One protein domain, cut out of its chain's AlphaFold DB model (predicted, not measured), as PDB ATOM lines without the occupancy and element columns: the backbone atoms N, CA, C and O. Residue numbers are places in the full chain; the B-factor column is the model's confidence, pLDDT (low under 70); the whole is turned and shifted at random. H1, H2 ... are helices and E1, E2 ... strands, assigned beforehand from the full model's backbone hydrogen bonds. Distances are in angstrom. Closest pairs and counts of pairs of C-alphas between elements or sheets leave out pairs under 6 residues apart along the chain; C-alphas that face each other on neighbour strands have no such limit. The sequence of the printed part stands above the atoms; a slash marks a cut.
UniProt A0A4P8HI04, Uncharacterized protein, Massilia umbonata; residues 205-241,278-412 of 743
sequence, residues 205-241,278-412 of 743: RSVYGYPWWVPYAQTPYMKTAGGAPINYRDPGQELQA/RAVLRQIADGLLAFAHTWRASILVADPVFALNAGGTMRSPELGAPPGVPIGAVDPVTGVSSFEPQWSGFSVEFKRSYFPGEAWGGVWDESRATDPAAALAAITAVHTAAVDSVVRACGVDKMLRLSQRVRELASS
ATOM      1  N   ARG A 205      -8.594 -16.938  42.058       54.59
ATOM      2  CA  ARG A 205      -8.229 -18.182  41.359       54.59
ATOM      3  C   ARG A 205      -9.441 -19.043  40.984       54.59
ATOM      4  O   ARG A 205      -9.475 -19.608  39.901       54.59
ATOM      5  N   SER A 206     -10.453 -19.115  41.850       53.06
ATOM      6  CA  SER A 206     -11.688 -19.875  41.600       53.06
ATOM      7  C   SER A 206     -12.476 -19.389  40.376       53.06
ATOM      8  O   SER A 206     -13.208 -20.172  39.776       53.06
ATOM      9  N   VAL A 207     -12.309 -18.122  39.991       52.31
ATOM     10  CA  VAL A 207     -13.065 -17.462  38.916       52.31
ATOM     11  C   VAL A 207     -12.382 -17.648  37.566       52.31
ATOM     12  O   VAL A 207     -13.063 -17.845  36.566       52.31
ATOM     13  N   TYR A 208     -11.048 -17.658  37.540       50.56
ATOM     14  CA  TYR A 208     -10.273 -17.907  36.319       50.56
ATOM     15  C   TYR A 208     -10.104 -19.408  36.012       50.56
ATOM     16  O   TYR A 208      -9.496 -19.773  35.008       50.56
ATOM     17  N   GLY A 209     -10.673 -20.291  36.845       49.56
ATOM     18  CA  GLY A 209     -10.545 -21.746  36.745       49.56
ATOM     19  C   GLY A 209      -9.180 -22.251  37.222       49.56
ATOM     20  O   GLY A 209      -8.424 -21.541  37.878       49.56
ATOM     21  N   TYR A 210      -8.815 -23.481  36.858       51.41
ATOM     22  CA  TYR A 210      -7.436 -23.980  36.969       51.41
ATOM     23  C   TYR A 210      -6.781 -23.929  35.574       51.41
ATOM     24  O   TYR A 210      -6.677 -24.964  34.913       51.41
ATOM     25  N   PRO A 211      -6.394 -22.748  35.049       61.28
ATOM     26  CA  PRO A 211      -5.666 -22.706  33.801       61.28
ATOM     27  C   PRO A 211      -4.357 -23.478  33.939       61.28
ATOM     28  O   PRO A 211      -3.627 -23.323  34.917       61.28
ATOM     29  N   TRP A 212      -4.036 -24.266  32.921       62.66
ATOM     30  CA  TRP A 212      -2.787 -25.023  32.797       62.66
ATOM     31  C   TRP A 212      -1.529 -24.132  32.841       62.66
ATOM     32  O   TRP A 212      -0.438 -24.635  33.086       62.66
ATOM     33  N   TRP A 213      -1.669 -22.809  32.685       70.12
ATOM     34  CA  TRP A 213      -0.593 -21.830  32.856       70.12
ATOM     35  C   TRP A 213      -0.373 -21.373  34.311       70.12
ATOM     36  O   TRP A 213       0.726 -20.945  34.644       70.12
ATOM     37  N   VAL A 214      -1.358 -21.496  35.212       70.50
ATOM     38  CA  VAL A 214      -1.240 -21.037  36.616       70.50
ATOM     39  C   VAL A 214      -0.087 -21.700  37.383       70.50
ATOM     40  O   VAL A 214       0.603 -20.989  38.113       70.50
ATOM     41  N   PRO A 215       0.210 -23.008  37.214       71.75
ATOM     42  CA  PRO A 215       1.400 -23.619  37.816       71.75
ATOM     43  C   PRO A 215       2.725 -22.975  37.373       71.75
ATOM     44  O   PRO A 215       3.701 -22.990  38.125       71.75
ATOM     45  N   TYR A 216       2.759 -22.395  36.171       75.00
ATOM     46  CA  TYR A 216       3.918 -21.712  35.587       75.00
ATOM     47  C   TYR A 216       3.940 -20.220  35.900       75.00
ATOM     48  O   TYR A 216       4.991 -19.592  35.819       75.00
ATOM     49  N   ALA A 217       2.815 -19.664  36.337       71.69
ATOM     50  CA  ALA A 217       2.652 -18.268  36.703       71.69
ATOM     51  C   ALA A 217       3.292 -17.958  38.072       71.69
ATOM     52  O   ALA A 217       2.754 -17.281  38.934       71.69
ATOM     53  N   GLN A 218       4.479 -18.484  38.321       70.00
ATOM     54  CA  GLN A 218       5.273 -18.164  39.489       70.00
ATOM     55  C   GLN A 218       6.621 -17.657  39.017       70.00
ATOM     56  O   GLN A 218       7.207 -18.186  38.069       70.00
ATOM     57  N   THR A 219       7.134 -16.644  39.698       63.75
ATOM     58  CA  THR A 219       8.509 -16.224  39.507       63.75
ATOM     59  C   THR A 219       9.383 -17.414  39.886       63.75
ATOM     60  O   THR A 219       9.143 -18.038  40.923       63.75
ATOM     61  N   PRO A 220      10.400 -17.738  39.085       75.75
ATOM     62  CA  PRO A 220      10.868 -17.000  37.900       75.75
ATOM     63  C   PRO A 220      10.486 -17.624  36.536       75.75
ATOM     64  O   PRO A 220      11.113 -17.293  35.540       75.75
ATOM     65  N   TYR A 221       9.480 -18.501  36.449       81.62
ATOM     66  CA  TYR A 221       9.066 -19.143  35.186       81.62
ATOM     67  C   TYR A 221       8.216 -18.249  34.275       81.62
ATOM     68  O   TYR A 221       8.225 -18.420  33.055       81.62
ATOM     69  N   MET A 222       7.488 -17.299  34.858       84.06
ATOM     70  CA  MET A 222       6.768 -16.262  34.129       84.06
ATOM     71  C   MET A 222       6.962 -14.902  34.799       84.06
ATOM     72  O   MET A 222       7.206 -14.800  36.004       84.06
ATOM     73  N   LYS A 223       6.809 -13.855  33.996       83.81
ATOM     74  CA  LYS A 223       6.815 -12.445  34.396       83.81
ATOM     75  C   LYS A 223       5.755 -11.694  33.604       83.81
ATOM     76  O   LYS A 223       5.251 -12.195  32.602       83.81
ATOM     77  N   THR A 224       5.415 -10.488  34.030       83.50
ATOM     78  CA  THR A 224       4.656  -9.583  33.157       83.50
ATOM     79  C   THR A 224       5.517  -9.180  31.953       83.50
ATOM     80  O   THR A 224       6.746  -9.144  32.051       83.50
ATOM     81  N   ALA A 225       4.907  -8.831  30.822       82.88
ATOM     82  CA  ALA A 225       5.622  -8.319  29.652       82.88
ATOM     83  C   ALA A 225       6.377  -7.011  29.965       82.88
ATOM     84  O   ALA A 225       7.396  -6.722  29.342       82.88
ATOM     85  N   GLY A 226       5.925  -6.252  30.976       77.31
ATOM     86  CA  GLY A 226       6.653  -5.112  31.549       77.31
ATOM     87  C   GLY A 226       7.869  -5.483  32.414       77.31
ATOM     88  O   GLY A 226       8.584  -4.599  32.877       77.31
ATOM     89  N   GLY A 227       8.119  -6.775  32.644       76.75
ATOM     90  CA  GLY A 227       9.263  -7.298  33.392       76.75
ATOM     91  C   GLY A 227       9.050  -7.435  34.901       76.75
ATOM     92  O   GLY A 227       9.946  -7.918  35.590       76.75
ATOM     93  N   ALA A 228       7.883  -7.050  35.427       77.12
ATOM     94  CA  ALA A 228       7.570  -7.221  36.843       77.12
ATOM     95  C   ALA A 228       7.397  -8.714  37.195       77.12
ATOM     96  O   ALA A 228       6.738  -9.438  36.434       77.12
ATOM     97  N   PRO A 229       7.965  -9.177  38.324       72.75
ATOM     98  CA  PRO A 229       7.788 -10.542  38.804       72.75
ATOM     99  C   PRO A 229       6.335 -10.787  39.227       72.75
ATOM    100  O   PRO A 229       5.664  -9.889  39.731       72.75
ATOM    101  N   ILE A 230       5.870 -12.021  39.055       69.12
ATOM    102  CA  ILE A 230       4.537 -12.489  39.469       69.12
ATOM    103  C   ILE A 230       4.676 -13.728  40.351       69.12
ATOM    104  O   ILE A 230       5.605 -14.502  40.161       69.12
ATOM    105  N   ASN A 231       3.794 -13.970  41.315       63.31
ATOM    106  CA  ASN A 231       3.784 -15.245  42.039       63.31
ATOM    107  C   ASN A 231       2.350 -15.689  42.300       63.31
ATOM    108  O   ASN A 231       1.744 -15.163  43.219       63.31
ATOM    109  N   TYR A 232       1.844 -16.639  41.503       61.22
ATOM    110  CA  TYR A 232       0.472 -17.162  41.543       61.22
ATOM    111  C   TYR A 232       0.311 -18.520  42.275       61.22
ATOM    112  O   TYR A 232      -0.774 -19.106  42.240       61.22
ATOM    113  N   ARG A 233       1.365 -19.063  42.921       51.31
ATOM    114  CA  ARG A 233       1.382 -20.463  43.414       51.31
ATOM    115  C   ARG A 233       0.863 -20.682  44.837       51.31
ATOM    116  O   ARG A 233       0.340 -21.767  45.080       51.31
ATOM    117  N   ASP A 234       1.015 -19.733  45.758       52.38
ATOM    118  CA  ASP A 234       0.623 -19.927  47.162       52.38
ATOM    119  C   ASP A 234      -0.898 -19.713  47.343       52.38
ATOM    120  O   ASP A 234      -1.386 -18.620  47.075       52.38
ATOM    121  N   PRO A 235      -1.679 -20.740  47.736       43.69
ATOM    122  CA  PRO A 235      -3.107 -20.597  48.016       43.69
ATOM    123  C   PRO A 235      -3.418 -20.058  49.427       43.69
ATOM    124  O   PRO A 235      -4.580 -19.771  49.700       43.69
ATOM    125  N   GLY A 236      -2.426 -19.977  50.326       44.75
ATOM    126  CA  GLY A 236      -2.553 -19.481  51.704       44.75
ATOM    127  C   GLY A 236      -1.960 -18.086  51.931       44.75
ATOM    128  O   GLY A 236      -2.243 -17.460  52.950       44.75
ATOM    129  N   GLN A 237      -1.181 -17.576  50.981       42.47
ATOM    130  CA  GLN A 237      -0.929 -16.149  50.841       42.47
ATOM    131  C   GLN A 237      -1.946 -15.606  49.847       42.47
ATOM    132  O   GLN A 237      -2.020 -16.087  48.717       42.47
ATOM    133  N   GLU A 238      -2.740 -14.613  50.253       34.84
ATOM    134  CA  GLU A 238      -3.400 -13.757  49.274       34.84
ATOM    135  C   GLU A 238      -2.289 -13.217  48.370       34.84
ATOM    136  O   GLU A 238      -1.445 -12.415  48.775       34.84
ATOM    137  N   LEU A 239      -2.237 -13.775  47.161       43.84
ATOM    138  CA  LEU A 239      -1.568 -13.234  45.988       43.84
ATOM    139  C   LEU A 239      -1.665 -11.719  46.056       43.84
ATOM    140  O   LEU A 239      -2.741 -11.258  46.423       43.84
ATOM    141  N   GLN A 240      -0.601 -10.965  45.738       52.12
ATOM    142  CA  GLN A 240      -0.661  -9.491  45.702       52.12
ATOM    143  C   GLN A 240      -2.061  -9.055  45.261       52.12
ATOM    144  O   GLN A 240      -2.472  -9.451  44.174       52.12
ATOM    145  N   ALA A 241      -2.800  -8.395  46.160       52.34
ATOM    146  CA  ALA A 241      -4.262  -8.474  46.284       52.34
ATOM    147  C   ALA A 241      -5.091  -8.142  45.022       52.34
ATOM    148  O   ALA A 241      -6.306  -8.296  45.048       52.34
ATOM    149  N   ARG A 278     -11.703  19.808  21.738       92.88
ATOM    150  CA  ARG A 278     -10.402  19.283  21.311       92.88
ATOM    151  C   ARG A 278      -9.540  18.810  22.483       92.88
ATOM    152  O   ARG A 278      -8.939  17.742  22.414       92.88
ATOM    153  N   ALA A 279      -9.506  19.571  23.577       93.31
ATOM    154  CA  ALA A 279      -8.750  19.210  24.777       93.31
ATOM    155  C   ALA A 279      -9.255  17.906  25.421       93.31
ATOM    156  O   ALA A 279      -8.454  17.049  25.785       93.31
ATOM    157  N   VAL A 280     -10.577  17.725  25.504       94.44
ATOM    158  CA  VAL A 280     -11.197  16.520  26.072       94.44
ATOM    159  C   VAL A 280     -10.931  15.307  25.184       94.44
ATOM    160  O   VAL A 280     -10.560  14.248  25.682       94.44
ATOM    161  N   LEU A 281     -11.066  15.452  23.863       94.94
ATOM    162  CA  LEU A 281     -10.762  14.368  22.926       94.94
ATOM    163  C   LEU A 281      -9.274  13.983  22.971       94.94
ATOM    164  O   LEU A 281      -8.966  12.792  22.982       94.94
ATOM    165  N   ARG A 282      -8.353  14.954  23.089       95.44
ATOM    166  CA  ARG A 282      -6.921  14.676  23.318       95.44
ATOM    167  C   ARG A 282      -6.705  13.905  24.622       95.44
ATOM    168  O   ARG A 282      -6.021  12.890  24.603       95.44
ATOM    169  N   GLN A 283      -7.355  14.310  25.714       96.44
ATOM    170  CA  GLN A 283      -7.269  13.606  26.997       96.44
ATOM    171  C   GLN A 283      -7.774  12.156  26.908       96.44
ATOM    172  O   GLN A 283      -7.144  11.251  27.451       96.44
ATOM    173  N   ILE A 284      -8.886  11.917  26.204       95.81
ATOM    174  CA  ILE A 284      -9.408  10.564  25.963       95.81
ATOM    175  C   ILE A 284      -8.413   9.751  25.128       95.81
ATOM    176  O   ILE A 284      -8.133   8.608  25.478       95.81
ATOM    177  N   ALA A 285      -7.852  10.321  24.056       95.62
ATOM    178  CA  ALA A 285      -6.846   9.646  23.237       95.62
ATOM    179  C   ALA A 285      -5.601   9.267  24.055       95.62
ATOM    180  O   ALA A 285      -5.158   8.123  24.014       95.62
ATOM    181  N   ASP A 286      -5.070  10.194  24.851       95.56
ATOM    182  CA  ASP A 286      -3.902   9.946  25.699       95.56
ATOM    183  C   ASP A 286      -4.189   8.880  26.764       95.56
ATOM    184  O   ASP A 286      -3.361   8.000  27.008       95.56
ATOM    185  N   GLY A 287      -5.389   8.903  27.351       95.44
ATOM    186  CA  GLY A 287      -5.832   7.873  28.284       95.44
ATOM    187  C   GLY A 287      -6.002   6.503  27.618       95.44
ATOM    188  O   GLY A 287      -5.584   5.504  28.192       95.44
ATOM    189  N   LEU A 288      -6.539   6.432  26.393       93.81
ATOM    190  CA  LEU A 288      -6.640   5.186  25.618       93.81
ATOM    191  C   LEU A 288      -5.259   4.612  25.280       93.81
ATOM    192  O   LEU A 288      -5.060   3.399  25.360       93.81
ATOM    193  N   LEU A 289      -4.297   5.472  24.939       94.56
ATOM    194  CA  LEU A 289      -2.911   5.078  24.703       94.56
ATOM    195  C   LEU A 289      -2.276   4.500  25.977       94.56
ATOM    196  O   LEU A 289      -1.709   3.406  25.948       94.56
ATOM    197  N   ALA A 290      -2.409   5.201  27.107       93.12
ATOM    198  CA  ALA A 290      -1.910   4.737  28.400       93.12
ATOM    199  C   ALA A 290      -2.575   3.420  28.837       93.12
ATOM    200  O   ALA A 290      -1.899   2.510  29.321       93.12
ATOM    201  N   PHE A 291      -3.882   3.286  28.606       91.50
ATOM    202  CA  PHE A 291      -4.646   2.069  28.857       91.50
ATOM    203  C   PHE A 291      -4.122   0.893  28.021       91.50
ATOM    204  O   PHE A 291      -3.835  -0.168  28.568       91.50
ATOM    205  N   ALA A 292      -3.910   1.083  26.713       89.69
ATOM    206  CA  ALA A 292      -3.366   0.049  25.831       89.69
ATOM    207  C   ALA A 292      -1.942  -0.376  26.233       89.69
ATOM    208  O   ALA A 292      -1.608  -1.561  26.191       89.69
ATOM    209  N   HIS A 293      -1.105   0.570  26.669       89.56
ATOM    210  CA  HIS A 293       0.223   0.261  27.199       89.56
ATOM    211  C   HIS A 293       0.165  -0.509  28.518       89.56
ATOM    212  O   HIS A 293       0.931  -1.455  28.692       89.56
ATOM    213  N   THR A 294      -0.752  -0.140  29.413       87.75
ATOM    214  CA  THR A 294      -0.959  -0.844  30.685       87.75
ATOM    215  C   THR A 294      -1.432  -2.274  30.436       87.75
ATOM    216  O   THR A 294      -0.869  -3.202  31.011       87.75
ATOM    217  N   TRP A 295      -2.363  -2.467  29.496       85.88
ATOM    218  CA  TRP A 295      -2.806  -3.792  29.063       85.88
ATOM    219  C   TRP A 295      -1.674  -4.629  28.500       85.88
ATOM    220  O   TRP A 295      -1.432  -5.752  28.928       85.88
ATOM    221  N   ARG A 296      -0.905  -4.074  27.565       86.75
ATOM    222  CA  ARG A 296       0.236  -4.801  27.015       86.75
ATOM    223  C   ARG A 296       1.224  -5.190  28.111       86.75
ATOM    224  O   ARG A 296       1.735  -6.304  28.094       86.75
ATOM    225  N   ALA A 297       1.495  -4.284  29.049       85.00
ATOM    226  CA  ALA A 297       2.404  -4.538  30.154       85.00
ATOM    227  C   ALA A 297       1.882  -5.615  31.117       85.00
ATOM    228  O   ALA A 297       2.713  -6.287  31.721       85.00
ATOM    229  N   SER A 298       0.562  -5.808  31.237       81.19
ATOM    230  CA  SER A 298      -0.052  -6.810  32.121       81.19
ATOM    231  C   SER A 298      -0.090  -8.230  31.544       81.19
ATOM    232  O   SER A 298      -0.370  -9.165  32.292       81.19
ATOM    233  N   ILE A 299       0.210  -8.423  30.252       84.06
ATOM    234  CA  ILE A 299       0.303  -9.755  29.629       84.06
ATOM    235  C   ILE A 299       1.372 -10.581  30.349       84.06
ATOM    236  O   ILE A 299       2.478 -10.105  30.602       84.06
ATOM    237  N   LEU A 300       1.058 -11.836  30.659       84.25
ATOM    238  CA  LEU A 300       1.989 -12.765  31.285       84.25
ATOM    239  C   LEU A 300       2.818 -13.458  30.204       84.25
ATOM    240  O   LEU A 300       2.263 -14.044  29.278       84.25
ATOM    241  N   VAL A 301       4.140 -13.426  30.326       89.81
ATOM    242  CA  VAL A 301       5.079 -14.043  29.382       89.81
ATOM    243  C   VAL A 301       5.950 -15.066  30.102       89.81
ATOM    244  O   VAL A 301       6.377 -14.844  31.238       89.81
ATOM    245  N   ALA A 302       6.211 -16.197  29.446       89.38
ATOM    246  CA  ALA A 302       7.204 -17.156  29.923       89.38
ATOM    247  C   ALA A 302       8.599 -16.512  29.987       89.38
ATOM    248  O   ALA A 302       8.889 -15.589  29.227       89.38
ATOM    249  N   ASP A 303       9.469 -17.003  30.870       87.88
ATOM    250  CA  ASP A 303      10.884 -16.622  30.909       87.88
ATOM    251  C   ASP A 303      11.768 -17.794  30.454       87.88
ATOM    252  O   ASP A 303      12.171 -18.637  31.267       87.88
ATOM    253  N   PRO A 304      12.094 -17.877  29.150       82.81
ATOM    254  CA  PRO A 304      12.842 -19.014  28.646       82.81
ATOM    255  C   PRO A 304      14.310 -19.018  29.091       82.81
ATOM    256  O   PRO A 304      14.931 -20.076  29.125       82.81
ATOM    257  N   VAL A 305      14.860 -17.861  29.487       81.94
ATOM    258  CA  VAL A 305      16.231 -17.741  30.018       81.94
ATOM    259  C   VAL A 305      16.320 -18.336  31.420       81.94
ATOM    260  O   VAL A 305      17.345 -18.900  31.800       81.94
ATOM    261  N   PHE A 306      15.245 -18.241  32.203       84.19
ATOM    262  CA  PHE A 306      15.179 -18.964  33.466       84.19
ATOM    263  C   PHE A 306      14.988 -20.472  33.249       84.19
ATOM    264  O   PHE A 306      15.607 -21.286  33.942       84.19
ATOM    265  N   ALA A 307      14.127 -20.842  32.299       84.62
ATOM    266  CA  ALA A 307      13.802 -22.236  32.029       84.62
ATOM    267  C   ALA A 307      14.959 -23.034  31.404       84.62
ATOM    268  O   ALA A 307      15.025 -24.242  31.622       84.62
ATOM    269  N   LEU A 308      15.872 -22.377  30.679       87.44
ATOM    270  CA  LEU A 308      17.099 -22.952  30.126       87.44
ATOM    271  C   LEU A 308      18.318 -22.155  30.607       87.44
ATOM    272  O   LEU A 308      18.576 -21.048  30.135       87.44
ATOM    273  N   ASN A 309      19.108 -22.724  31.520       84.56
ATOM    274  CA  ASN A 309      20.316 -22.045  31.997       84.56
ATOM    275  C   ASN A 309      21.466 -22.099  30.963       84.56
ATOM    276  O   ASN A 309      21.444 -22.883  30.017       84.56
ATOM    277  N   ALA A 310      22.532 -21.318  31.184       81.31
ATOM    278  CA  ALA A 310      23.712 -21.299  30.304       81.31
ATOM    279  C   ALA A 310      24.430 -22.660  30.179       81.31
ATOM    280  O   ALA A 310      25.145 -22.904  29.212       81.31
ATOM    281  N   GLY A 311      24.242 -23.551  31.158       82.12
ATOM    282  CA  GLY A 311      24.744 -24.919  31.124       82.12
ATOM    283  C   GLY A 311      23.881 -25.866  30.289       82.12
ATOM    284  O   GLY A 311      24.310 -26.989  30.066       82.12
ATOM    285  N   GLY A 312      22.704 -25.453  29.819       83.88
ATOM    286  CA  GLY A 312      21.750 -26.286  29.089       83.88
ATOM    287  C   GLY A 312      20.753 -27.036  29.966       83.88
ATOM    288  O   GLY A 312      19.885 -27.703  29.417       83.88
ATOM    289  N   THR A 313      20.854 -26.972  31.295       88.12
ATOM    290  CA  THR A 313      19.909 -27.656  32.193       88.12
ATOM    291  C   THR A 313      18.548 -26.980  32.111       88.12
ATOM    292  O   THR A 313      18.453 -25.751  32.228       88.12
ATOM    293  N   MET A 314      17.505 -27.789  31.950       88.75
ATOM    294  CA  MET A 314      16.128 -27.318  31.860       88.75
ATOM    295  C   MET A 314      15.424 -27.359  33.216       88.75
ATOM    296  O   MET A 314      15.725 -28.194  34.071       88.75
ATOM    297  N   ARG A 315      14.483 -26.436  33.429       83.31
ATOM    298  CA  ARG A 315      13.722 -26.300  34.677       83.31
ATOM    299  C   ARG A 315      12.227 -26.205  34.397       83.31
ATOM    300  O   ARG A 315      11.808 -25.459  33.518       83.31
ATOM    301  N   SER A 316      11.428 -26.885  35.218       76.62
ATOM    302  CA  SER A 316       9.962 -26.797  35.232       76.62
ATOM    303  C   SER A 316       9.451 -26.644  36.669       76.62
ATOM    304  O   SER A 316      10.151 -27.047  37.601       76.62
ATOM    305  N   PRO A 317       8.282 -26.012  36.881       71.75
ATOM    306  CA  PRO A 317       7.604 -26.002  38.175       71.75
ATOM    307  C   PRO A 317       7.010 -27.365  38.583       71.75
ATOM    308  O   PRO A 317       6.619 -27.527  39.744       71.75
ATOM    309  N   GLU A 318       6.918 -28.315  37.648       72.19
ATOM    310  CA  GLU A 318       6.450 -29.691  37.857       72.19
ATOM    311  C   GLU A 318       7.585 -30.610  38.351       72.19
ATOM    312  O   GLU A 318       8.765 -30.331  38.142       72.19
ATOM    313  N   LEU A 319       7.235 -31.707  39.033       66.31
ATOM    314  CA  LEU A 319       8.210 -32.694  39.518       66.31
ATOM    315  C   LEU A 319       8.737 -33.559  38.355       66.31
ATOM    316  O   LEU A 319       7.939 -34.130  37.616       66.31
ATOM    317  N   GLY A 320      10.065 -33.705  38.244       73.00
ATOM    318  CA  GLY A 320      10.747 -34.536  37.237       73.00
ATOM    319  C   GLY A 320      11.523 -33.732  36.183       73.00
ATOM    320  O   GLY A 320      11.489 -32.503  36.172       73.00
ATOM    321  N   ALA A 321      12.249 -34.423  35.299       77.81
ATOM    322  CA  ALA A 321      12.994 -33.786  34.216       77.81
ATOM    323  C   ALA A 321      12.048 -33.323  33.094       77.81
ATOM    324  O   ALA A 321      11.403 -34.165  32.455       77.81
ATOM    325  N   PRO A 322      11.954 -32.012  32.809       82.56
ATOM    326  CA  PRO A 322      11.038 -31.528  31.791       82.56
ATOM    327  C   PRO A 322      11.513 -31.912  30.382       82.56
ATOM    328  O   PRO A 322      12.710 -31.824  30.099       82.56
ATOM    329  N   PRO A 323      10.607 -32.298  29.470       83.25
ATOM    330  CA  PRO A 323      10.965 -32.626  28.091       83.25
ATOM    331  C   PRO A 323      11.190 -31.390  27.201       83.25
ATOM    332  O   PRO A 323      11.575 -31.532  26.044       83.25
ATOM    333  N   GLY A 324      10.966 -30.186  27.733       87.69
ATOM    334  CA  GLY A 324      11.087 -28.916  27.027       87.69
ATOM    335  C   GLY A 324      11.039 -27.732  27.993       87.69
ATOM    336  O   GLY A 324      11.175 -27.908  29.205       87.69
ATOM    337  N   VAL A 325      10.821 -26.527  27.466       88.94
ATOM    338  CA  VAL A 325      10.733 -25.295  28.270       88.94
ATOM    339  C   VAL A 325       9.420 -24.543  28.036       88.94
ATOM    340  O   VAL A 325       8.873 -24.610  26.933       88.94
ATOM    341  N   PRO A 326       8.914 -23.794  29.034       89.25
ATOM    342  CA  PRO A 326       7.776 -22.912  28.844       89.25
ATOM    343  C   PRO A 326       8.095 -21.784  27.853       89.25
ATOM    344  O   PRO A 326       9.090 -21.070  28.001       89.25
ATOM    345  N   ILE A 327       7.213 -21.581  26.876       89.06
ATOM    346  CA  ILE A 327       7.265 -20.464  25.924       89.06
ATOM    347  C   ILE A 327       5.890 -19.809  25.756       89.06
ATOM    348  O   ILE A 327       4.867 -20.346  26.173       89.06
ATOM    349  N   GLY A 328       5.864 -18.650  25.099       88.56
ATOM    350  CA  GLY A 328       4.640 -17.930  24.776       88.56
ATOM    351  C   GLY A 328       4.119 -17.043  25.899       88.56
ATOM    352  O   GLY A 328       4.845 -16.671  26.827       88.56
ATOM    353  N   ALA A 329       2.851 -16.663  25.761       86.88
ATOM    354  CA  ALA A 329       2.201 -15.662  26.593       86.88
ATOM    355  C   ALA A 329       0.732 -15.991  26.872       86.88
ATOM    356  O   ALA A 329       0.106 -16.790  26.166       86.88
ATOM    357  N   VAL A 330       0.188 -15.321  27.883       80.25
ATOM    358  CA  VAL A 330      -1.221 -15.341  28.259       80.25
ATOM    359  C   VAL A 330      -1.667 -13.926  28.595       80.25
ATOM    360  O   VAL A 330      -1.055 -13.263  29.430       80.25
ATOM    361  N   ASP A 331      -2.749 -13.476  27.973       76.44
ATOM    362  CA  ASP A 331      -3.463 -12.284  28.409       76.44
ATOM    363  C   ASP A 331      -4.494 -12.671  29.487       76.44
ATOM    364  O   ASP A 331      -5.474 -13.354  29.168       76.44
ATOM    365  N   PRO A 332      -4.305 -12.263  30.756       67.06
ATOM    366  CA  PRO A 332      -5.240 -12.594  31.829       67.06
ATOM    367  C   PRO A 332      -6.603 -11.902  31.668       67.06
ATOM    368  O   PRO A 332      -7.573 -12.363  32.261       67.06
ATOM    369  N   VAL A 333      -6.681 -10.840  30.855       66.06
ATOM    370  CA  VAL A 333      -7.893 -10.039  30.615       66.06
ATOM    371  C   VAL A 333      -8.871 -10.768  29.694       66.06
ATOM    372  O   VAL A 333     -10.054 -10.904  29.997       66.06
ATOM    373  N   THR A 334      -8.389 -11.255  28.548       62.88
ATOM    374  CA  THR A 334      -9.243 -11.902  27.534       62.88
ATOM    375  C   THR A 334      -9.191 -13.423  27.562       62.88
ATOM    376  O   THR A 334      -9.998 -14.074  26.900       62.88
ATOM    377  N   GLY A 335      -8.230 -14.008  28.282       65.19
ATOM    378  CA  GLY A 335      -7.964 -15.446  28.250       65.19
ATOM    379  C   GLY A 335      -7.283 -15.920  26.962       65.19
ATOM    380  O   GLY A 335      -7.078 -17.122  26.786       65.19
ATOM    381  N   VAL A 336      -6.909 -15.006  26.058       70.75
ATOM    382  CA  VAL A 336      -6.125 -15.327  24.862       70.75
ATOM    383  C   VAL A 336      -4.745 -15.823  25.287       70.75
ATOM    384  O   VAL A 336      -4.010 -15.148  26.006       70.75
ATOM    385  N   SER A 337      -4.369 -17.004  24.806       78.50
ATOM    386  CA  SER A 337      -3.095 -17.632  25.146       78.50
ATOM    387  C   SER A 337      -2.456 -18.303  23.939       78.50
ATOM    388  O   SER A 337      -3.136 -18.993  23.179       78.50
ATOM    389  N   SER A 338      -1.136 -18.188  23.843       83.75
ATOM    390  CA  SER A 338      -0.279 -19.016  22.986       83.75
ATOM    391  C   SER A 338       0.829 -19.660  23.825       83.75
ATOM    392  O   SER A 338       1.956 -19.823  23.364       83.75
ATOM    393  N   PHE A 339       0.526 -19.930  25.095       85.75
ATOM    394  CA  PHE A 339       1.462 -20.521  26.038       85.75
ATOM    395  C   PHE A 339       1.672 -22.004  25.704       85.75
ATOM    396  O   PHE A 339       0.748 -22.709  25.305       85.75
ATOM    397  N   GLU A 340       2.893 -22.486  25.849       87.81
ATOM    398  CA  GLU A 340       3.214 -23.901  25.702       87.81
ATOM    399  C   GLU A 340       4.138 -24.274  26.860       87.81
ATOM    400  O   GLU A 340       5.235 -23.722  26.945       87.81
ATOM    401  N   PRO A 341       3.707 -25.145  27.788       84.06
ATOM    402  CA  PRO A 341       4.435 -25.379  29.034       84.06
ATOM    403  C   PRO A 341       5.726 -26.187  28.837       84.06
ATOM    404  O   PRO A 341       6.626 -26.114  29.669       84.06
ATOM    405  N   GLN A 342       5.815 -26.964  27.751       86.06
ATOM    406  CA  GLN A 342       6.888 -27.929  27.503       86.06
ATOM    407  C   GLN A 342       7.291 -27.960  26.018       86.06
ATOM    408  O   GLN A 342       7.300 -29.018  25.393       86.06
ATOM    409  N   TRP A 343       7.626 -26.808  25.435       89.56
ATOM    410  CA  TRP A 343       8.042 -26.758  24.032       89.56
ATOM    411  C   TRP A 343       9.401 -27.437  23.826       89.56
ATOM    412  O   TRP A 343      10.384 -27.102  24.496       89.56
ATOM    413  N   SER A 344       9.455 -28.386  22.889       85.12
ATOM    414  CA  SER A 344      10.580 -29.312  22.692       85.12
ATOM    415  C   SER A 344      11.144 -29.274  21.260       85.12
ATOM    416  O   SER A 344      11.346 -30.312  20.631       85.12
ATOM    417  N   GLY A 345      11.375 -28.080  20.703       87.75
ATOM    418  CA  GLY A 345      11.894 -27.893  19.334       87.75
ATOM    419  C   GLY A 345      13.420 -27.966  19.187       87.75
ATOM    420  O   GLY A 345      13.971 -27.420  18.233       87.75
ATOM    421  N   PHE A 346      14.116 -28.596  20.134       89.94
ATOM    422  CA  PHE A 346      15.571 -28.765  20.157       89.94
ATOM    423  C   PHE A 346      15.939 -30.126  20.760       89.94
ATOM    424  O   PHE A 346      15.121 -30.778  21.407       89.94
ATOM    425  N   SER A 347      17.175 -30.572  20.540       90.75
ATOM    426  CA  SER A 347      17.653 -31.865  21.033       90.75
ATOM    427  C   SER A 347      17.906 -31.847  22.544       90.75
ATOM    428  O   SER A 347      18.602 -30.971  23.067       90.75
ATOM    429  N   VAL A 348      17.353 -32.848  23.232       89.25
ATOM    430  CA  VAL A 348      17.408 -33.005  24.690       89.25
ATOM    431  C   VAL A 348      18.110 -34.311  25.055       89.25
ATOM    432  O   VAL A 348      17.772 -35.378  24.545       89.25
ATOM    433  N   GLU A 349      19.065 -34.226  25.976       88.88
ATOM    434  CA  GLU A 349      19.653 -35.351  26.692       88.88
ATOM    435  C   GLU A 349      18.937 -35.509  28.039       88.88
ATOM    436  O   GLU A 349      18.811 -34.549  28.799       88.88
ATOM    437  N   PHE A 350      18.493 -36.726  28.349       85.50
ATOM    438  CA  PHE A 350      17.929 -37.055  29.654       85.50
ATOM    439  C   PHE A 350      18.914 -37.897  30.454       85.50
ATOM    440  O   PHE A 350      19.506 -38.845  29.932       85.50
ATOM    441  N   LYS A 351      19.062 -37.573  31.736       80.94
ATOM    442  CA  LYS A 351      19.911 -38.312  32.669       80.94
ATOM    443  C   LYS A 351      19.091 -38.882  33.809       80.94
ATOM    444  O   LYS A 351      18.075 -38.319  34.217       80.94
ATOM    445  N   ARG A 352      19.572 -40.027  34.294       75.12
ATOM    446  CA  ARG A 352      19.097 -40.663  35.519       75.12
ATOM    447  C   ARG A 352      20.201 -40.649  36.554       75.12
ATOM    448  O   ARG A 352      21.288 -41.166  36.296       75.12
ATOM    449  N   SER A 353      19.919 -40.099  37.720       62.78
ATOM    450  CA  SER A 353      20.740 -40.249  38.911       62.78
ATOM    451  C   SER A 353      20.468 -41.649  39.434       62.78
ATOM    452  O   SER A 353      19.385 -41.963  39.923       62.78
ATOM    453  N   TYR A 354      21.443 -42.536  39.282       54.62
ATOM    454  CA  TYR A 354      21.348 -43.874  39.840       54.62
ATOM    455  C   TYR A 354      21.429 -43.776  41.370       54.62
ATOM    456  O   TYR A 354      22.520 -43.624  41.917       54.62
ATOM    457  N   PHE A 355      20.291 -43.856  42.063       50.78
ATOM    458  CA  PHE A 355      20.263 -44.159  43.495       50.78
ATOM    459  C   PHE A 355      20.183 -45.683  43.668       50.78
ATOM    460  O   PHE A 355      19.164 -46.286  43.324       50.78
ATOM    461  N   PRO A 356      21.235 -46.348  44.180       43.88
ATOM    462  CA  PRO A 356      21.142 -47.757  44.515       43.88
ATOM    463  C   PRO A 356      20.260 -47.910  45.760       43.88
ATOM    464  O   PRO A 356      20.677 -47.532  46.851       43.88
ATOM    465  N   GLY A 357      19.058 -48.474  45.604       51.84
ATOM    466  CA  GLY A 357      18.281 -48.994  46.737       51.84
ATOM    467  C   GLY A 357      16.794 -48.645  46.821       51.84
ATOM    468  O   GLY A 357      16.126 -49.227  47.669       51.84
ATOM    469  N   GLU A 358      16.233 -47.786  45.965       47.19
ATOM    470  CA  GLU A 358      14.798 -47.465  46.030       47.19
ATOM    471  C   GLU A 358      14.042 -47.848  44.758       47.19
ATOM    472  O   GLU A 358      14.419 -47.520  43.633       47.19
ATOM    473  N   ALA A 359      12.932 -48.556  44.962       48.47
ATOM    474  CA  ALA A 359      11.942 -48.881  43.952       48.47
ATOM    475  C   ALA A 359      11.154 -47.620  43.548       48.47
ATOM    476  O   ALA A 359      10.003 -47.447  43.938       48.47
ATOM    477  N   TRP A 360      11.774 -46.740  42.761       46.03
ATOM    478  CA  TRP A 360      11.083 -45.685  42.016       46.03
ATOM    479  C   TRP A 360      11.263 -45.923  40.515       46.03
ATOM    480  O   TRP A 360      12.365 -45.916  39.969       46.03
ATOM    481  N   GLY A 361      10.148 -46.217  39.849       49.81
ATOM    482  CA  GLY A 361      10.098 -46.575  38.440       49.81
ATOM    483  C   GLY A 361      10.260 -45.370  37.513       49.81
ATOM    484  O   GLY A 361       9.372 -44.535  37.412       49.81
ATOM    485  N   GLY A 362      11.357 -45.342  36.757       55.06
ATOM    486  CA  GLY A 362      11.346 -44.926  35.349       55.06
ATOM    487  C   GLY A 362      11.268 -43.437  34.989       55.06
ATOM    488  O   GLY A 362      11.287 -43.149  33.792       55.06
ATOM    489  N   VAL A 363      11.214 -42.503  35.941       60.97
ATOM    490  CA  VAL A 363      11.145 -41.057  35.639       60.97
ATOM    491  C   VAL A 363      12.554 -40.478  35.477       60.97
ATOM    492  O   VAL A 363      13.435 -40.770  36.276       60.97
ATOM    493  N   TRP A 364      12.776 -39.686  34.426       71.75
ATOM    494  CA  TRP A 364      14.010 -38.916  34.241       71.75
ATOM    495  C   TRP A 364      14.106 -37.808  35.291       71.75
ATOM    496  O   TRP A 364      13.112 -37.138  35.571       71.75
ATOM    497  N   ASP A 365      15.294 -37.582  35.835       73.75
ATOM    498  CA  ASP A 365      15.512 -36.662  36.955       73.75
ATOM    499  C   ASP A 365      16.436 -35.479  36.614       73.75
ATOM    500  O   ASP A 365      16.402 -34.466  37.309       73.75
ATOM    501  N   GLU A 366      17.122 -35.512  35.466       82.06
ATOM    502  CA  GLU A 366      17.682 -34.312  34.830       82.06
ATOM    503  C   GLU A 366      17.447 -34.322  33.310       82.06
ATOM    504  O   GLU A 366      17.527 -35.365  32.654       82.06
ATOM    505  N   SER A 367      17.176 -33.151  32.732       87.50
ATOM    506  CA  SER A 367      17.137 -32.945  31.284       87.50
ATOM    507  C   SER A 367      17.972 -31.732  30.883       87.50
ATOM    508  O   SER A 367      18.014 -30.704  31.570       87.50
ATOM    509  N   ARG A 368      18.681 -31.871  29.759       90.50
ATOM    510  CA  ARG A 368      19.654 -30.891  29.280       90.50
ATOM    511  C   ARG A 368      19.567 -30.714  27.766       90.50
ATOM    512  O   ARG A 368      19.523 -31.698  27.038       90.50
ATOM    513  N   ALA A 369      19.599 -29.481  27.273       90.38
ATOM    514  CA  ALA A 369      19.795 -29.211  25.852       90.38
ATOM    515  C   ALA A 369      21.207 -29.647  25.419       90.38
ATOM    516  O   ALA A 369      22.194 -29.276  26.060       90.38
ATOM    517  N   THR A 370      21.314 -30.406  24.327       90.62
ATOM    518  CA  THR A 370      22.614 -30.883  23.813       90.62
ATOM    519  C   THR A 370      23.467 -29.749  23.240       90.62
ATOM    520  O   THR A 370      24.690 -29.798  23.321       90.62
ATOM    521  N   ASP A 371      22.817 -28.716  22.697       91.81
ATOM    522  CA  ASP A 371      23.420 -27.447  22.286       91.81
ATOM    523  C   ASP A 371      22.619 -26.289  22.916       91.81
ATOM    524  O   ASP A 371      21.567 -25.905  22.394       91.81
ATOM    525  N   PRO A 372      23.076 -25.738  24.057       89.44
ATOM    526  CA  PRO A 372      22.357 -24.681  24.765       89.44
ATOM    527  C   PRO A 372      22.201 -23.391  23.950       89.44
ATOM    528  O   PRO A 372      21.194 -22.698  24.093       89.44
ATOM    529  N   ALA A 373      23.174 -23.061  23.093       88.25
ATOM    530  CA  ALA A 373      23.147 -21.832  22.306       88.25
ATOM    531  C   ALA A 373      22.138 -21.939  21.155       88.25
ATOM    532  O   ALA A 373      21.316 -21.037  20.974       88.25
ATOM    533  N   ALA A 374      22.148 -23.062  20.427       89.06
ATOM    534  CA  ALA A 374      21.159 -23.325  19.384       89.06
ATOM    535  C   ALA A 374      19.741 -23.468  19.961       89.06
ATOM    536  O   ALA A 374      18.790 -22.929  19.390       89.06
ATOM    537  N   ALA A 375      19.598 -24.124  21.119       88.50
ATOM    538  CA  ALA A 375      18.320 -24.235  21.817       88.50
ATOM    539  C   ALA A 375      17.772 -22.854  22.201       88.50
ATOM    540  O   ALA A 375      16.635 -22.541  21.860       88.50
ATOM    541  N   LEU A 376      18.577 -21.988  22.828       87.50
ATOM    542  CA  LEU A 376      18.137 -20.645  23.215       87.50
ATOM    543  C   LEU A 376      17.714 -19.793  22.006       87.50
ATOM    544  O   LEU A 376      16.712 -19.079  22.082       87.50
ATOM    545  N   ALA A 377      18.433 -19.888  20.884       86.75
ATOM    546  CA  ALA A 377      18.062 -19.200  19.648       86.75
ATOM    547  C   ALA A 377      16.708 -19.689  19.100       86.75
ATOM    548  O   ALA A 377      15.842 -18.872  18.776       86.75
ATOM    549  N   ALA A 378      16.491 -21.008  19.058       88.62
ATOM    550  CA  ALA A 378      15.239 -21.605  18.593       88.62
ATOM    551  C   ALA A 378      14.054 -21.259  19.515       88.62
ATOM    552  O   ALA A 378      12.991 -20.855  19.042       88.62
ATOM    553  N   ILE A 379      14.269 -21.329  20.833       88.62
ATOM    554  CA  ILE A 379      13.307 -20.924  21.862       88.62
ATOM    555  C   ILE A 379      12.903 -19.459  21.672       88.62
ATOM    556  O   ILE A 379      11.716 -19.145  21.656       88.62
ATOM    557  N   THR A 380      13.876 -18.558  21.510       86.56
ATOM    558  CA  THR A 380      13.622 -17.115  21.384       86.56
ATOM    559  C   THR A 380      12.774 -16.806  20.150       86.56
ATOM    560  O   THR A 380      11.838 -16.005  20.233       86.56
ATOM    561  N   ALA A 381      13.045 -17.472  19.024       84.56
ATOM    562  CA  ALA A 381      12.291 -17.287  17.787       84.56
ATOM    563  C   ALA A 381      10.807 -17.672  17.940       84.56
ATOM    564  O   ALA A 381       9.925 -16.882  17.598       84.56
ATOM    565  N   VAL A 382      10.517 -18.852  18.502       87.88
ATOM    566  CA  VAL A 382       9.129 -19.322  18.681       87.88
ATOM    567  C   VAL A 382       8.417 -18.571  19.807       87.88
ATOM    568  O   VAL A 382       7.253 -18.200  19.658       87.88
ATOM    569  N   HIS A 383       9.118 -18.271  20.904       88.25
ATOM    570  CA  HIS A 383       8.584 -17.484  22.015       88.25
ATOM    571  C   HIS A 383       8.111 -16.101  21.550       88.25
ATOM    572  O   HIS A 383       6.985 -15.712  21.857       88.25
ATOM    573  N   THR A 384       8.926 -15.390  20.764       85.19
ATOM    574  CA  THR A 384       8.573 -14.057  20.243       85.19
ATOM    575  C   THR A 384       7.305 -14.113  19.389       85.19
ATOM    576  O   THR A 384       6.357 -13.369  19.634       85.19
ATOM    577  N   ALA A 385       7.230 -15.065  18.452       82.69
ATOM    578  CA  ALA A 385       6.058 -15.232  17.594       82.69
ATOM    579  C   ALA A 385       4.777 -15.569  18.385       82.69
ATOM    580  O   ALA A 385       3.693 -15.074  18.060       82.69
ATOM    581  N   ALA A 386       4.894 -16.387  19.437       84.44
ATOM    582  CA  ALA A 386       3.785 -16.740  20.319       84.44
ATOM    583  C   ALA A 386       3.288 -15.538  21.145       84.44
ATOM    584  O   ALA A 386       2.079 -15.340  21.275       84.44
ATOM    585  N   VAL A 387       4.196 -14.698  21.654       84.19
ATOM    586  CA  VAL A 387       3.844 -13.446  22.350       84.19
ATOM    587  C   VAL A 387       3.123 -12.485  21.398       84.19
ATOM    588  O   VAL A 387       2.041 -11.992  21.721       84.19
ATOM    589  N   ASP A 388       3.655 -12.278  20.191       79.81
ATOM    590  CA  ASP A 388       3.053 -11.396  19.182       79.81
ATOM    591  C   ASP A 388       1.673 -11.881  18.714       79.81
ATOM    592  O   ASP A 388       0.812 -11.084  18.332       79.81
ATOM    593  N   SER A 389       1.437 -13.195  18.718       78.88
ATOM    594  CA  SER A 389       0.117 -13.776  18.448       78.88
ATOM    595  C   SER A 389      -0.911 -13.358  19.507       78.88
ATOM    596  O   SER A 389      -2.011 -12.920  19.166       78.88
ATOM    597  N   VAL A 390      -0.534 -13.405  20.792       76.56
ATOM    598  CA  VAL A 390      -1.406 -12.998  21.907       76.56
ATOM    599  C   VAL A 390      -1.715 -11.507  21.852       76.56
ATOM    600  O   VAL A 390      -2.882 -11.131  21.953       76.56
ATOM    601  N   VAL A 391      -0.710 -10.657  21.621       75.06
ATOM    602  CA  VAL A 391      -0.904  -9.199  21.501       75.06
ATOM    603  C   VAL A 391      -1.898  -8.858  20.384       75.06
ATOM    604  O   VAL A 391      -2.812  -8.059  20.595       75.06
ATOM    605  N   ARG A 392      -1.782  -9.514  19.222       70.81
ATOM    606  CA  ARG A 392      -2.699  -9.303  18.089       70.81
ATOM    607  C   ARG A 392      -4.126  -9.761  18.387       70.81
ATOM    608  O   ARG A 392      -5.080  -9.103  17.973       70.81
ATOM    609  N   ALA A 393      -4.284 -10.875  19.096       69.81
ATOM    610  CA  ALA A 393      -5.593 -11.471  19.353       69.81
ATOM    611  C   ALA A 393      -6.334 -10.863  20.562       69.81
ATOM    612  O   ALA A 393      -7.563 -10.842  20.553       69.81
ATOM    613  N   CYS A 394      -5.630 -10.331  21.570       66.75
ATOM    614  CA  CYS A 394      -6.262  -9.766  22.772       66.75
ATOM    615  C   CYS A 394      -6.921  -8.393  22.549       66.75
ATOM    616  O   CYS A 394      -7.801  -8.011  23.308       66.75
ATOM    617  N   GLY A 395      -6.574  -7.665  21.481       73.75
ATOM    618  CA  GLY A 395      -7.246  -6.409  21.119       73.75
ATOM    619  C   GLY A 395      -6.539  -5.125  21.563       73.75
ATOM    620  O   GLY A 395      -7.073  -4.041  21.317       73.75
ATOM    621  N   VAL A 396      -5.319  -5.212  22.106       79.38
ATOM    622  CA  VAL A 396      -4.437  -4.050  22.357       79.38
ATOM    623  C   VAL A 396      -4.312  -3.169  21.106       79.38
ATOM    624  O   VAL A 396      -4.443  -1.948  21.188       79.38
ATOM    625  N   ASP A 397      -4.170  -3.776  19.927       77.19
ATOM    626  CA  ASP A 397      -4.054  -3.050  18.653       77.19
ATOM    627  C   ASP A 397      -5.316  -2.268  18.300       77.19
ATOM    628  O   ASP A 397      -5.241  -1.164  17.756       77.19
ATOM    629  N   LYS A 398      -6.493  -2.808  18.638       78.88
ATOM    630  CA  LYS A 398      -7.768  -2.114  18.426       78.88
ATOM    631  C   LYS A 398      -7.849  -0.870  19.310       78.88
ATOM    632  O   LYS A 398      -8.300   0.170  18.839       78.88
ATOM    633  N   MET A 399      -7.351  -0.950  20.545       82.75
ATOM    634  CA  MET A 399      -7.278   0.199  21.453       82.75
ATOM    635  C   MET A 399      -6.280   1.258  20.974       82.75
ATOM    636  O   MET A 399      -6.597   2.445  21.011       82.75
ATOM    637  N   LEU A 400      -5.119   0.849  20.450       83.62
ATOM    638  CA  LEU A 400      -4.146   1.772  19.851       83.62
ATOM    639  C   LEU A 400      -4.721   2.489  18.619       83.62
ATOM    640  O   LEU A 400      -4.600   3.711  18.507       83.62
ATOM    641  N   ARG A 401      -5.409   1.762  17.728       84.75
ATOM    642  CA  ARG A 401      -6.100   2.351  16.567       84.75
ATOM    643  C   ARG A 401      -7.214   3.304  16.992       84.75
ATOM    644  O   ARG A 401      -7.333   4.387  16.425       84.75
ATOM    645  N   LEU A 402      -8.002   2.940  18.007       85.12
ATOM    646  CA  LEU A 402      -9.036   3.816  18.561       85.12
ATOM    647  C   LEU A 402      -8.425   5.100  19.141       85.12
ATOM    648  O   LEU A 402      -8.906   6.185  18.835       85.12
ATOM    649  N   SER A 403      -7.335   4.991  19.906       91.12
ATOM    650  CA  SER A 403      -6.576   6.139  20.418       91.12
ATOM    651  C   SER A 403      -6.120   7.067  19.290       91.12
ATOM    652  O   SER A 403      -6.362   8.273  19.339       91.12
ATOM    653  N   GLN A 404      -5.486   6.515  18.251       89.69
ATOM    654  CA  GLN A 404      -5.030   7.296  17.102       89.69
ATOM    655  C   GLN A 404      -6.199   7.986  16.395       89.69
ATOM    656  O   GLN A 404      -6.125   9.180  16.114       89.69
ATOM    657  N   ARG A 405      -7.313   7.276  16.195       88.38
ATOM    658  CA  ARG A 405      -8.505   7.843  15.568       88.38
ATOM    659  C   ARG A 405      -9.093   8.994  16.379       88.38
ATOM    660  O   ARG A 405      -9.423  10.031  15.815       88.38
ATOM    661  N   VAL A 406      -9.211   8.844  17.698       91.12
ATOM    662  CA  VAL A 406      -9.679   9.933  18.571       91.12
ATOM    663  C   VAL A 406      -8.712  11.117  18.507       91.12
ATOM    664  O   VAL A 406      -9.161  12.259  18.459       91.12
ATOM    665  N   ARG A 407      -7.398  10.870  18.427       93.31
ATOM    666  CA  ARG A 407      -6.386  11.926  18.287       93.31
ATOM    667  C   ARG A 407      -6.503  12.693  16.965       93.31
ATOM    668  O   ARG A 407      -6.411  13.913  16.991       93.31
ATOM    669  N   GLU A 408      -6.763  12.015  15.848       89.94
ATOM    670  CA  GLU A 408      -7.042  12.642  14.538       89.94
ATOM    671  C   GLU A 408      -8.322  13.492  14.546       89.94
ATOM    672  O   GLU A 408      -8.419  14.523  13.876       89.94
ATOM    673  N   LEU A 409      -9.338  13.058  15.298       90.06
ATOM    674  CA  LEU A 409     -10.555  13.843  15.518       90.06
ATOM    675  C   LEU A 409     -10.303  15.022  16.470       90.06
ATOM    676  O   LEU A 409     -11.036  16.003  16.443       90.06
ATOM    677  N   ALA A 410      -9.254  14.952  17.288       91.88
ATOM    678  CA  ALA A 410      -8.813  16.016  18.180       91.88
ATOM    679  C   ALA A 410      -7.743  16.937  17.555       91.88
ATOM    680  O   ALA A 410      -7.065  17.679  18.273       91.88
ATOM    681  N   SER A 411      -7.569  16.892  16.235       89.88
ATOM    682  CA  SER A 411      -6.728  17.820  15.481       89.88
ATOM    683  C   SER A 411      -7.545  18.578  14.439       89.88
ATOM    684  O   SER A 411      -8.654  18.174  14.069       89.88
ATOM    685  N   SER A 412      -6.981  19.682  13.957       88.44
ATOM    686  CA  SER A 412      -7.475  20.372  12.766       88.44
ATOM    687  C   SER A 412      -7.472  19.406  11.560       88.44
ATOM    688  O   SER A 412      -6.546  18.593  11.435       88.44
TER     689      SER A 412
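AT A GLANCE: This is residues 205 to 241 and 278 to 412 of the 743 residues of an uncharacterized protein of Massilia umbonata (UniProt A0A4P8HI04). A long, loose structure has a two-helix arm, H2 and H5 side by side, at one end and the strand hairpin E6 and E7 at the other. Between them, the small sheet E2 E1 E3 and the hairpin E4 and E5 make the body, with the long helix H4 running past E3 and E4, while residues 355 to 361 stick out beyond the E6 and E7 hairpin. The printed part has 172 residues, with five named helices and seven named strands in the order H1 E1 E2 H2 E3 H3 E4 E5 E6 E7 H4 H5; its class is mixed, helices and strands, and its three sheets are antiparallel. The radius of gyration of the C-alphas is 20.4 A, loose, and the spans are 79 by 40 by 21 A, only just flat.

IN THESE COORDINATES: H1, residues 205 to 208, begins at C-alpha 205 (-8.229, -18.182, 41.359). E1 is residues 218 to 224, 10.7 A long, and E2 is 229 to 231. H2, residues 278 to 298, is 30.1 A long and begins at C-alpha 278 (-10.402, 19.283, 21.311). E3 is 300 to 302, H3 304 to 307, E4 325 to 327, E5 340 to 343, E6 348 to 351 and E7 366 to 369. H4, residues 372 to 394, is 32.3 A long, and H5, residues 396 to 409, is 20.1 A long, ending at C-alpha 409 (-10.555, 13.843, 15.518).

HOW THE PARTS SIT: H1 touches no helix and is not on the sheet E2 E1 E3. In that sheet N 219 and O 230 are 2.7 A apart, and N 301 and O 223 2.8 A. Residues 300 to 301 of E3 also pair antiparallel with residues 329 to 330. H2, H3 and H4 each only graze this sheet. In the hairpin E4 and E5, N 340 and O 327 are 2.9 A apart; in the hairpin E6 and E7, N 349 and O 368 are 2.8 A apart. H3 touches residues 376 to 380 of H4, the closest C-alphas being Pro 304 and Ile 379, 7.1 A. The closest C-alphas of E4 and H4 are Ile 327 and His 383, 5.1 A. H5 touches H2 at a shallow tilt of 12 degrees, opposite ways, closest at the C-alphas of Ala 285 and Ser 403, 4.5 A. Every O i to N i+4 pair is within hydrogen-bond range in H2, H4 and H5; H1 and H3 are too short for one.

THE WHOLE: The C-alphas farthest apart, of Gly 357 and Ser 412, are 81.4 A apart. Residues 242 to 277 are not printed, and C-alphas 241 and 278 are 37.8 A apart across the cut. The long links are H3 to E4, E4 to E5 and E6 to E7. Mean pLDDT of the printed part is 78.0; 39 residues are under 70, among them 205 to 212, 230 to 241 and 353 to 363.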